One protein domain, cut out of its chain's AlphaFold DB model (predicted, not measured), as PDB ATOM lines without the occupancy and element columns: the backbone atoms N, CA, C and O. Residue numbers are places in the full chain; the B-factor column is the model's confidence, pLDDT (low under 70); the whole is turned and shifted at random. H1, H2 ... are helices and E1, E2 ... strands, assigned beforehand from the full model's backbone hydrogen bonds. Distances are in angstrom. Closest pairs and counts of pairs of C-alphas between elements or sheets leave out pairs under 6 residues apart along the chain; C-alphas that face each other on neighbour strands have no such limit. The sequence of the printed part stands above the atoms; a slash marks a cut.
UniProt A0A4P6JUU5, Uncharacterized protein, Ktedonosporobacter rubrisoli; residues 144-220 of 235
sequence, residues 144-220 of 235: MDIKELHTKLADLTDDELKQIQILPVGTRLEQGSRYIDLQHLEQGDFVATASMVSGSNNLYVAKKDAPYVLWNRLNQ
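What this domain is: This is residues 144 to 220 of the 235 residues of an uncharacterized protein of Ktedonosporobacter rubrisoli (UniProt A0A4P6JUU5). Little of this domain is regular structure: a small antiparallel sheet, E2 - E1 - E3, lies near the middle, with three short helices toward one end and loops 164 to 177 and 192 to 203 toward the other. The printed part has 77 residues, 29 in named elements, ordered H1 H2 E1 E2 E3 H3; the class is mixed. It is compact, radius of gyration of the C-alphas 11.7 A, spanning 33 by 23 by 20 A.

Where its parts are: H1 is residues 147 to 152, from C-alpha 147 at (209.687, 166.402, 32.865); H2 is 158 to 163. E1 is 178 to 181, 10.4 A from first to last C-alpha; E2 is 189 to 191, E3 204 to 206. H3, 212 to 218, ends at C-alpha 218, (209.248, 158.752, 47.773).

How they stand to each other: H1 and H2 are only just apart, closest C-alphas 8.2 A. E1 and E2 form a hairpin, N 179 to O 190 2.9 A; E1 and E3 have N 205 to O 180 at 3.0 A. H3 only grazes the sheet, with residues 215 to 218. H2 and H3 have every O i to N i+4 pair within hydrogen-bond range, H1 1 of 2.

The domain as a whole: The printed part has no cut. Links H2 to E1 and E2 to E3 are long. Eight residues have pLDDT under 70, among them 186 to 188.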
ATOM      1  N   MET A 144     203.430 164.838  37.477       73.00
ATOM      2  CA  MET A 144     203.329 164.430  36.073       73.00
ATOM      3  C   MET A 144     203.749 165.542  35.099       73.00
ATOM      4  O   MET A 144     204.350 165.248  34.065       73.00
ATOM      5  N   ASP A 145     203.469 166.806  35.427       72.62
ATOM      6  CA  ASP A 145     203.689 167.944  34.527       72.62
ATOM      7  C   ASP A 145     205.177 168.330  34.416       72.62
ATOM      8  O   ASP A 145     205.585 169.051  33.500       72.62
ATOM      9  N   ILE A 146     206.020 167.830  35.328       76.62
ATOM     10  CA  ILE A 146     207.438 168.183  35.413       76.62
ATOM     11  C   ILE A 146     208.292 167.073  34.803       76.62
ATOM     12  O   ILE A 146     208.535 166.020  35.393       76.62
ATOM     13  N   LYS A 147     208.846 167.347  33.620       75.81
ATOM     14  CA  LYS A 147     209.687 166.402  32.865       75.81
ATOM     15  C   LYS A 147     210.925 165.916  33.635       75.81
ATOM     16  O   LYS A 147     211.376 164.792  33.433       75.81
ATOM     17  N   GLU A 148     211.480 166.742  34.519       72.69
ATOM     18  CA  GLU A 148     212.631 166.360  35.351       72.69
ATOM     19  C   GLU A 148     212.273 165.267  36.366       72.69
ATOM     20  O   GLU A 148     213.093 164.394  36.659       72.69
ATOM     21  N   LEU A 149     211.028 165.267  36.851       74.12
ATOM     22  CA  LEU A 149     210.530 164.261  37.781       74.12
ATOM     23  C   LEU A 149     210.306 162.914  37.099       74.12
ATOM     24  O   LEU A 149     210.618 161.899  37.706       74.12
ATOM     25  N   HIS A 150     209.909 162.885  35.822       70.88
ATOM     26  CA  HIS A 150     209.814 161.637  35.044       70.88
ATOM     27  C   HIS A 150     211.138 160.865  34.981       70.88
ATOM     28  O   HIS A 150     211.140 159.640  34.942       70.88
ATOM     29  N   THR A 151     212.277 161.566  34.977       72.12
ATOM     30  CA  THR A 151     213.598 160.912  34.933       72.12
ATOM     31  C   THR A 151     214.060 160.464  36.322       72.12
ATOM     32  O   THR A 151     214.662 159.401  36.451       72.12
ATOM     33  N   LYS A 152     213.788 161.259  37.368       69.12
ATOM     34  CA  LYS A 152     214.192 160.957  38.755       69.12
ATOM     35  C   LYS A 152     213.288 159.929  39.442       69.12
ATOM     36  O   LYS A 152     213.763 159.159  40.265       69.12
ATOM     37  N   LEU A 153     212.002 159.920  39.103       72.69
ATOM     38  CA  LEU A 153     210.972 159.031  39.639       72.69
ATOM     39  C   LEU A 153     210.585 157.965  38.607       72.69
ATOM     40  O   LEU A 153     209.413 157.628  38.474       72.69
ATOM     41  N   ALA A 154     211.564 157.432  37.873       69.81
ATOM     42  CA  ALA A 154     211.327 156.407  36.854       69.81
ATOM     43  C   ALA A 154     210.713 155.107  37.424       69.81
ATOM     44  O   ALA A 154     210.143 154.319  36.674       69.81
ATOM     45  N   ASP A 155     210.815 154.899  38.741       72.12
ATOM     46  CA  ASP A 155     210.209 153.771  39.456       72.12
ATOM     47  C   ASP A 155     208.701 153.951  39.730       72.12
ATOM     48  O   ASP A 155     208.035 152.990  40.119       72.12
ATOM     49  N   LEU A 156     208.156 155.164  39.565       76.00
ATOM     50  CA  LEU A 156     206.734 155.464  39.754       76.00
ATOM     51  C   LEU A 156     205.990 155.436  38.418       76.00
ATOM     52  O   LEU A 156     206.512 155.843  37.380       76.00
ATOM     53  N   THR A 157     204.743 154.973  38.444       77.81
ATOM     54  CA  THR A 157     203.890 155.002  37.250       77.81
ATOM     55  C   THR A 157     203.312 156.399  37.006       77.81
ATOM     56  O   THR A 157     203.249 157.237  37.905       77.81
ATOM     57  N   ASP A 158     202.845 156.658  35.783       74.69
ATOM     58  CA  ASP A 158     202.214 157.936  35.414       74.69
ATOM     59  C   ASP A 158     200.982 158.259  36.288       74.69
ATOM     60  O   ASP A 158     200.812 159.385  36.756       74.69
ATOM     61  N   ASP A 159     200.182 157.238  36.616       78.50
ATOM     62  CA  ASP A 159     199.039 157.365  37.531       78.50
ATOM     63  C   ASP A 159     199.466 157.757  38.954       78.50
ATOM     64  O   ASP A 159     198.742 158.471  39.652       78.50
ATOM     65  N   GLU A 160     200.635 157.292  39.397       78.06
ATOM     66  CA  GLU A 160     201.209 157.618  40.702       78.06
ATOM     67  C   GLU A 160     201.796 159.037  40.712       78.06
ATOM     68  O   GLU A 160     201.585 159.779  41.670       78.06
ATOM     69  N   LEU A 161     202.446 159.457  39.623       80.88
ATOM     70  CA  LEU A 161     202.920 160.833  39.422       80.88
ATOM     71  C   LEU A 161     201.762 161.835  39.446       80.88
ATOM     72  O   LEU A 161     201.878 162.899  40.054       80.88
ATOM     73  N   LYS A 162     200.618 161.474  38.858       82.31
ATOM     74  CA  LYS A 162     199.416 162.312  38.850       82.31
ATOM     75  C   LYS A 162     198.826 162.542  40.244       82.31
ATOM     76  O   LYS A 162     198.242 163.592  40.506       82.31
ATOM     77  N   GLN A 163     198.973 161.569  41.144       80.38
ATOM     78  CA  GLN A 163     198.490 161.661  42.526       80.38
ATOM     79  C   GLN A 163     199.372 162.546  43.412       80.38
ATOM     80  O   GLN A 163     198.956 162.919  44.505       80.38
ATOM     81  N   ILE A 164     200.584 162.879  42.966       82.94
ATOM     82  CA  ILE A 164     201.507 163.717  43.722       82.94
ATOM     83  C   ILE A 164     201.227 165.181  43.388       82.94
ATOM     84  O   ILE A 164     201.543 165.666  42.299       82.94
ATOM     85  N   GLN A 165     200.636 165.881  44.354       85.19
ATOM     86  CA  GLN A 165     200.326 167.300  44.255       85.19
ATOM     87  C   GLN A 165     201.496 168.138  44.778       85.19
ATOM     88  O   GLN A 165     201.941 167.977  45.917       85.19
ATOM     89  N   ILE A 166     202.009 169.021  43.928       84.88
ATOM     90  CA  ILE A 166     203.127 169.911  44.224       84.88
ATOM     91  C   ILE A 166     202.572 171.269  44.633       84.88
ATOM     92  O   ILE A 166     201.672 171.825  43.997       84.88
ATOM     93  N   LEU A 167     203.139 171.820  45.705       83.88
ATOM     94  CA  LEU A 167     202.782 173.152  46.160       83.88
ATOM     95  C   LEU A 167     203.240 174.214  45.152       83.88
ATOM     96  O   LEU A 167     204.423 174.233  44.791       83.88
ATOM     97  N   PRO A 168     202.357 175.154  44.765       77.06
ATOM     98  CA  PRO A 168     202.729 176.211  43.843       77.06
ATOM     99  C   PRO A 168     203.868 177.055  44.416       77.06
ATOM    100  O   PRO A 168     203.975 177.263  45.631       77.06
ATOM    101  N   VAL A 169     204.719 177.566  43.534       80.50
ATOM    102  CA  VAL A 169     205.806 178.479  43.907       80.50
ATOM    103  C   VAL A 169     205.235 179.721  44.604       80.50
ATOM    104  O   VAL A 169     204.166 180.214  44.256       80.50
ATOM    105  N   GLY A 170     205.915 180.215  45.635       77.75
ATOM    106  CA  GLY A 170     205.442 181.307  46.487       77.75
ATOM    107  C   GLY A 170     204.460 180.889  47.590       77.75
ATOM    108  O   GLY A 170     204.161 181.702  48.465       77.75
ATOM    109  N   THR A 171     203.997 179.634  47.619       80.44
ATOM    110  CA  THR A 171     203.104 179.148  48.687       80.44
ATOM    111  C   THR A 171     203.858 178.973  49.998       80.44
ATOM    112  O   THR A 171     204.922 178.349  50.047       80.44
ATOM    113  N   ARG A 172     203.301 179.502  51.089       82.00
ATOM    114  CA  ARG A 172     203.832 179.293  52.438       82.00
ATOM    115  C   ARG A 172     203.505 177.878  52.909       82.00
ATOM    116  O   ARG A 172     202.353 177.462  52.835       82.00
ATOM    117  N   LEU A 173     204.507 177.163  53.413       84.44
ATOM    118  CA  LEU A 173     204.293 175.821  53.946       84.44
ATOM    119  C   LEU A 173     203.588 175.877  55.309       84.44
ATOM    120  O   LEU A 173     203.840 176.776  56.118       84.44
ATOM    121  N   GLU A 174     202.714 174.904  55.574       80.94
ATOM    122  CA  GLU A 174     202.023 174.799  56.860       80.94
ATOM    123  C   GLU A 174     203.004 174.378  57.957       80.94
ATOM    124  O   GLU A 174     203.672 173.345  57.860       80.94
ATOM    125  N   GLN A 175     203.065 175.156  59.037       84.00
ATOM    126  CA  GLN A 175     203.920 174.840  60.175       84.00
ATOM    127  C   GLN A 175     203.521 173.496  60.802       84.00
ATOM    128  O   GLN A 175     202.357 173.274  61.128       84.00
ATOM    129  N   GLY A 176     204.505 172.621  61.021       79.62
ATOM    130  CA  GLY A 176     204.286 171.316  61.650       79.62
ATOM    131  C   GLY A 176     203.807 170.218  60.694       79.62
ATOM    132  O   GLY A 176     203.709 169.062  61.103       79.62
ATOM    133  N   SER A 177     203.563 170.539  59.420       84.38
ATOM    134  CA  SER A 177     203.314 169.539  58.379       84.38
ATOM    135  C   SER A 177     204.640 168.969  57.848       84.38
ATOM    136  O   SER A 177     205.666 169.654  57.825       84.38
ATOM    137  N   ARG A 178     204.631 167.689  57.447       86.00
ATOM    138  CA  ARG A 178     205.786 167.012  56.826       86.00
ATOM    139  C   ARG A 178     205.760 167.207  55.318       86.00
ATOM    140  O   ARG A 178     204.714 167.004  54.696       86.00
ATOM    141  N   TYR A 179     206.921 167.536  54.771       85.88
ATOM    142  CA  TYR A 179     207.141 167.770  53.353       85.88
ATOM    143  C   TYR A 179     208.367 167.002  52.862       85.88
ATOM    144  O   TYR A 179     209.288 166.735  53.634       85.88
ATOM    145  N   ILE A 180     208.354 166.640  51.582       83.06
ATOM    146  CA  ILE A 180     209.496 166.072  50.855       83.06
ATOM    147  C   ILE A 180     209.777 166.990  49.667       83.06
ATOM    148  O   ILE A 180     208.836 167.470  49.029       83.06
ATOM    149  N   ASP A 181     211.056 167.244  49.391       84.94
ATOM    150  CA  ASP A 181     211.485 167.897  48.154       84.94
ATOM    151  C   ASP A 181     211.750 166.837  47.078       84.94
ATOM    152  O   ASP A 181     212.653 166.009  47.207       84.94
ATOM    153  N   LEU A 182     210.965 166.865  46.002       79.00
ATOM    154  CA  LEU A 182     211.115 165.927  44.888       79.00
ATOM    155  C   LEU A 182     212.381 166.189  44.057       79.00
ATOM    156  O   LEU A 182     212.843 165.294  43.346       79.00
ATOM    157  N   GLN A 183     212.959 167.395  44.120       74.44
ATOM    158  CA  GLN A 183     214.236 167.663  43.458       74.44
ATOM    159  C   GLN A 183     215.416 167.045  44.211       74.44
ATOM    160  O   GLN A 183     216.362 166.584  43.561       74.44
ATOM    161  N   HIS A 184     215.323 166.996  45.541       71.19
ATOM    162  CA  HIS A 184     216.360 166.530  46.458       71.19
ATOM    163  C   HIS A 184     215.833 165.387  47.333       71.19
ATOM    164  O   HIS A 184     215.742 165.506  48.553       71.19
ATOM    165  N   LEU A 185     215.525 164.244  46.708       70.81
ATOM    166  CA  LEU A 185     215.046 163.044  47.417       70.81
ATOM    167  C   LEU A 185     216.022 162.565  48.513       70.81
ATOM    168  O   LEU A 185     215.597 161.975  49.501       70.81
ATOM    169  N   GLU A 186     217.317 162.869  48.379       68.38
ATOM    170  CA  GLU A 186     218.360 162.555  49.371       68.38
ATOM    171  C   GLU A 186     218.175 163.283  50.711       68.38
ATOM    172  O   GLU A 186     218.688 162.843  51.738       68.38
ATOM    173  N   GLN A 187     217.454 164.404  50.714       68.69
ATOM    174  CA  GLN A 187     217.240 165.225  51.903       68.69
ATOM    175  C   GLN A 187     216.194 164.611  52.850       68.69
ATOM    176  O   GLN A 187     216.134 164.984  54.023       68.69
ATOM    177  N   GLY A 188     215.416 163.643  52.350       68.38
ATOM    178  CA  GLY A 188     214.368 162.956  53.092       68.38
ATOM    179  C   GLY A 188     213.203 163.870  53.463       68.38
ATOM    180  O   GLY A 188     213.023 164.967  52.927       68.38
ATOM    181  N   ASP A 189     212.377 163.401  54.393       81.06
ATOM    182  CA  ASP A 189     211.260 164.183  54.894       81.06
ATOM    183  C   ASP A 189     211.689 165.203  55.957       81.06
ATOM    184  O   ASP A 189     212.421 164.895  56.897       81.06
ATOM    185  N   PHE A 190     211.175 166.425  55.837       79.69
ATOM    186  CA  PHE A 190     211.410 167.492  56.803       79.69
ATOM    187  C   PHE A 190     210.091 168.091  57.296       79.69
ATOM    188  O   PHE A 190     209.054 168.052  56.629       79.69
ATOM    189  N   VAL A 191     210.115 168.646  58.507       85.12
ATOM    190  CA  VAL A 191     208.971 169.364  59.077       85.12
ATOM    191  C   VAL A 191     209.077 170.828  58.676       85.12
ATOM    192  O   VAL A 191     210.080 171.482  58.969       85.12
ATOM    193  N   ALA A 192     208.046 171.360  58.019       82.69
ATOM    194  CA  ALA A 192     208.054 172.764  57.642       82.69
ATOM    195  C   ALA A 192     207.995 173.662  58.880       82.69
ATOM    196  O   ALA A 192     207.149 173.518  59.770       82.69
ATOM    197  N   THR A 193     208.899 174.636  58.896       78.75
ATOM    198  CA  THR A 193     208.888 175.732  59.863       78.75
ATOM    199  C   THR A 193     208.097 176.904  59.283       78.75
ATOM    200  O   THR A 193     208.078 177.099  58.070       78.75
ATOM    201  N   ALA A 194     207.474 177.718  60.140       66.81
ATOM    202  CA  ALA A 194     206.565 178.804  59.752       66.81
ATOM    203  C   ALA A 194     207.145 179.841  58.764       66.81
ATOM    204  O   ALA A 194     206.382 180.633  58.215       66.81
ATOM    205  N   SER A 195     208.457 179.867  58.534       72.12
ATOM    206  CA  SER A 195     209.129 180.812  57.632       72.12
ATOM    207  C   SER A 195     209.494 180.217  56.266       72.12
ATOM    208  O   SER A 195     210.135 180.898  55.471       72.12
ATOM    209  N   MET A 196     209.135 178.959  55.988       78.12
ATOM    210  CA  MET A 196     209.477 178.310  54.722       78.12
ATOM    211  C   MET A 196     208.430 178.608  53.645       78.12
ATOM    212  O   MET A 196     207.221 178.567  53.890       78.12
ATOM    213  N   VAL A 197     208.917 178.899  52.442       81.94
ATOM    214  CA  VAL A 197     208.111 179.208  51.255       81.94
ATOM    215  C   VAL A 197     208.561 178.295  50.117       81.94
ATOM    216  O   VAL A 197     209.754 178.012  49.987       81.94
ATOM    217  N   SER A 198     207.607 177.826  49.313       78.06
ATOM    218  CA  SER A 198     207.866 177.066  48.089       78.06
ATOM    219  C   SER A 198     208.613 177.939  47.084       78.06
ATOM    220  O   SER A 198     208.134 179.008  46.711       78.06
ATOM    221  N   GLY A 199     209.819 177.535  46.694       74.50
ATOM    222  CA  GLY A 199     210.646 178.264  45.730       74.50
ATOM    223  C   GLY A 199     210.527 177.664  44.332       74.50
ATOM    224  O   GLY A 199     210.132 176.517  44.187       74.50
ATOM    225  N   SER A 200     210.933 178.400  43.296       70.75
ATOM    226  CA  SER A 200     210.912 177.899  41.909       70.75
ATOM    227  C   SER A 200     211.792 176.668  41.670       70.75
ATOM    228  O   SER A 200     211.523 175.902  40.751       70.75
ATOM    229  N   ASN A 201     212.810 176.468  42.511       72.56
ATOM    230  CA  ASN A 201     213.721 175.325  42.446       72.56
ATOM    231  C   ASN A 201     213.397 174.233  43.476       72.56
ATOM    232  O   ASN A 201     214.106 173.241  43.529       72.56
ATOM    233  N   ASN A 202     212.377 174.397  44.319       76.19
ATOM    234  CA  ASN A 202     212.101 173.431  45.382       76.19
ATOM    235  C   ASN A 202     210.685 172.901  45.188       76.19
ATOM    236  O   ASN A 202     209.718 173.657  45.272       76.19
ATOM    237  N   LEU A 203     210.562 171.604  44.914       80.88
ATOM    238  CA  LEU A 203     209.286 170.980  44.581       80.88
ATOM    239  C   LEU A 203     208.760 170.262  45.815       80.88
ATOM    240  O   LEU A 203     209.005 169.074  46.016       80.88
ATOM    241  N   TYR A 204     208.053 171.011  46.659       83.81
ATOM    242  CA  TYR A 204     207.532 170.479  47.910       83.81
ATOM    243  C   TYR A 204     206.198 169.764  47.723       83.81
ATOM    244  O   TYR A 204     205.250 170.312  47.157       83.81
ATOM    245  N   VAL A 205     206.114 168.572  48.305       83.44
ATOM    246  CA  VAL A 205     204.890 167.770  48.394       83.44
ATOM    247  C   VAL A 205     204.506 167.609  49.852       83.44
ATOM    248  O   VAL A 205     205.336 167.220  50.676       83.44
ATOM    249  N   ALA A 206     203.246 167.888  50.181       85.38
ATOM    250  CA  ALA A 206     202.726 167.677  51.524       85.38
ATOM    251  C   ALA A 206     202.389 166.202  51.759       85.38
ATOM    252  O   ALA A 206     201.770 165.549  50.919       85.38
ATOM    253  N   LYS A 207     202.672 165.693  52.963       82.44
ATOM    254  CA  LYS A 207     202.245 164.339  53.355       82.44
ATOM    255  C   LYS A 207     200.726 164.141  53.310       82.44
ATOM    256  O   LYS A 207     200.271 163.018  53.137       82.44
ATOM    257  N   LYS A 208     199.946 165.203  53.524       79.25
ATOM    258  CA  LYS A 208     198.474 165.140  53.516       79.25
ATOM    259  C   LYS A 208     197.911 164.898  52.113       79.25
ATOM    260  O   LYS A 208     196.892 164.229  51.995       79.25
ATOM    261  N   ASP A 209     198.599 165.411  51.097       77.25
ATOM    262  CA  ASP A 209     198.141 165.376  49.706       77.25
ATOM    263  C   ASP A 209     198.697 164.155  48.960       77.25
ATOM    264  O   ASP A 209     198.109 163.694  47.988       77.25
ATOM    265  N   ALA A 210     199.798 163.575  49.452       78.75
ATOM    266  CA  ALA A 210     200.356 162.339  48.924       78.75
ATOM    267  C   ALA A 210     199.769 161.092  49.623       78.75
ATOM    268  O   ALA A 210     199.829 160.970  50.851       78.75
ATOM    269  N   PRO A 211     199.284 160.092  48.864       78.50
ATOM    270  CA  PRO A 211     198.922 158.783  49.397       78.50
ATOM    271  C   PRO A 211     200.073 158.140  50.182       78.50
ATOM    272  O   PRO A 211     201.228 158.179  49.763       78.50
ATOM    273  N   TYR A 212     199.758 157.470  51.292       78.25
ATOM    274  CA  TYR A 212     200.755 156.879  52.198       78.25
ATOM    275  C   TYR A 212     201.740 155.915  51.509       78.25
ATOM    276  O   TYR A 212     202.934 155.921  51.805       78.25
ATOM    277  N   VAL A 213     201.253 155.116  50.553       79.19
ATOM    278  CA  VAL A 213     202.086 154.192  49.767       79.19
ATOM    279  C   VAL A 213     203.111 154.958  48.926       79.19
ATOM    280  O   VAL A 213     204.279 154.574  48.887       79.19
ATOM    281  N   LEU A 214     202.696 156.068  48.310       79.62
ATOM    282  CA  LEU A 214     203.573 156.932  47.519       79.62
ATOM    283  C   LEU A 214     204.555 157.682  48.403       79.62
ATOM    284  O   LEU A 214     205.737 157.717  48.089       79.62
ATOM    285  N   TRP A 215     204.110 158.179  49.555       81.44
ATOM    286  CA  TRP A 215     204.987 158.812  50.537       81.44
ATOM    287  C   TRP A 215     206.135 157.892  50.976       81.44
ATOM    288  O   TRP A 215     207.289 158.312  51.032       81.44
ATOM    289  N   ASN A 216     205.842 156.618  51.249       78.94
ATOM    290  CA  ASN A 216     206.858 155.645  51.656       78.94
ATOM    291  C   ASN A 216     207.832 155.291  50.523       78.94
ATOM    292  O   ASN A 216     209.014 155.073  50.789       78.94
ATOM    293  N   ARG A 217     207.353 155.248  49.273       74.81
ATOM    294  CA  ARG A 217     208.209 155.053  48.093       74.81
ATOM    295  C   ARG A 217     209.089 156.274  47.819       74.81
ATOM    296  O   ARG A 217     210.274 156.109  47.554       74.81
ATOM    297  N   LEU A 218     208.536 157.481  47.949       74.56
ATOM    298  CA  LEU A 218     209.248 158.752  47.773       74.56
ATOM    299  C   LEU A 218     210.357 158.944  48.808       74.56
ATOM    300  O   LEU A 218     211.426 159.431  48.464       74.56
ATOM    301  N   ASN A 219     210.140 158.510  50.051       68.69
ATOM    302  CA  ASN A 219     211.164 158.565  51.097       68.69
ATOM    303  C   ASN A 219     212.252 157.479  50.946       68.69
ATOM    304  O   ASN A 219     213.029 157.280  51.876       68.69
ATOM    305  N   GLN A 220     212.251 156.727  49.830       59.75
ATOM    306  CA  GLN A 220     213.208 155.671  49.477       59.75
ATOM    307  C   GLN A 220     213.694 154.854  50.684       59.75
ATOM    308  O   GLN A 220     214.894 154.689  50.913       59.75
TER     309      GLN A 220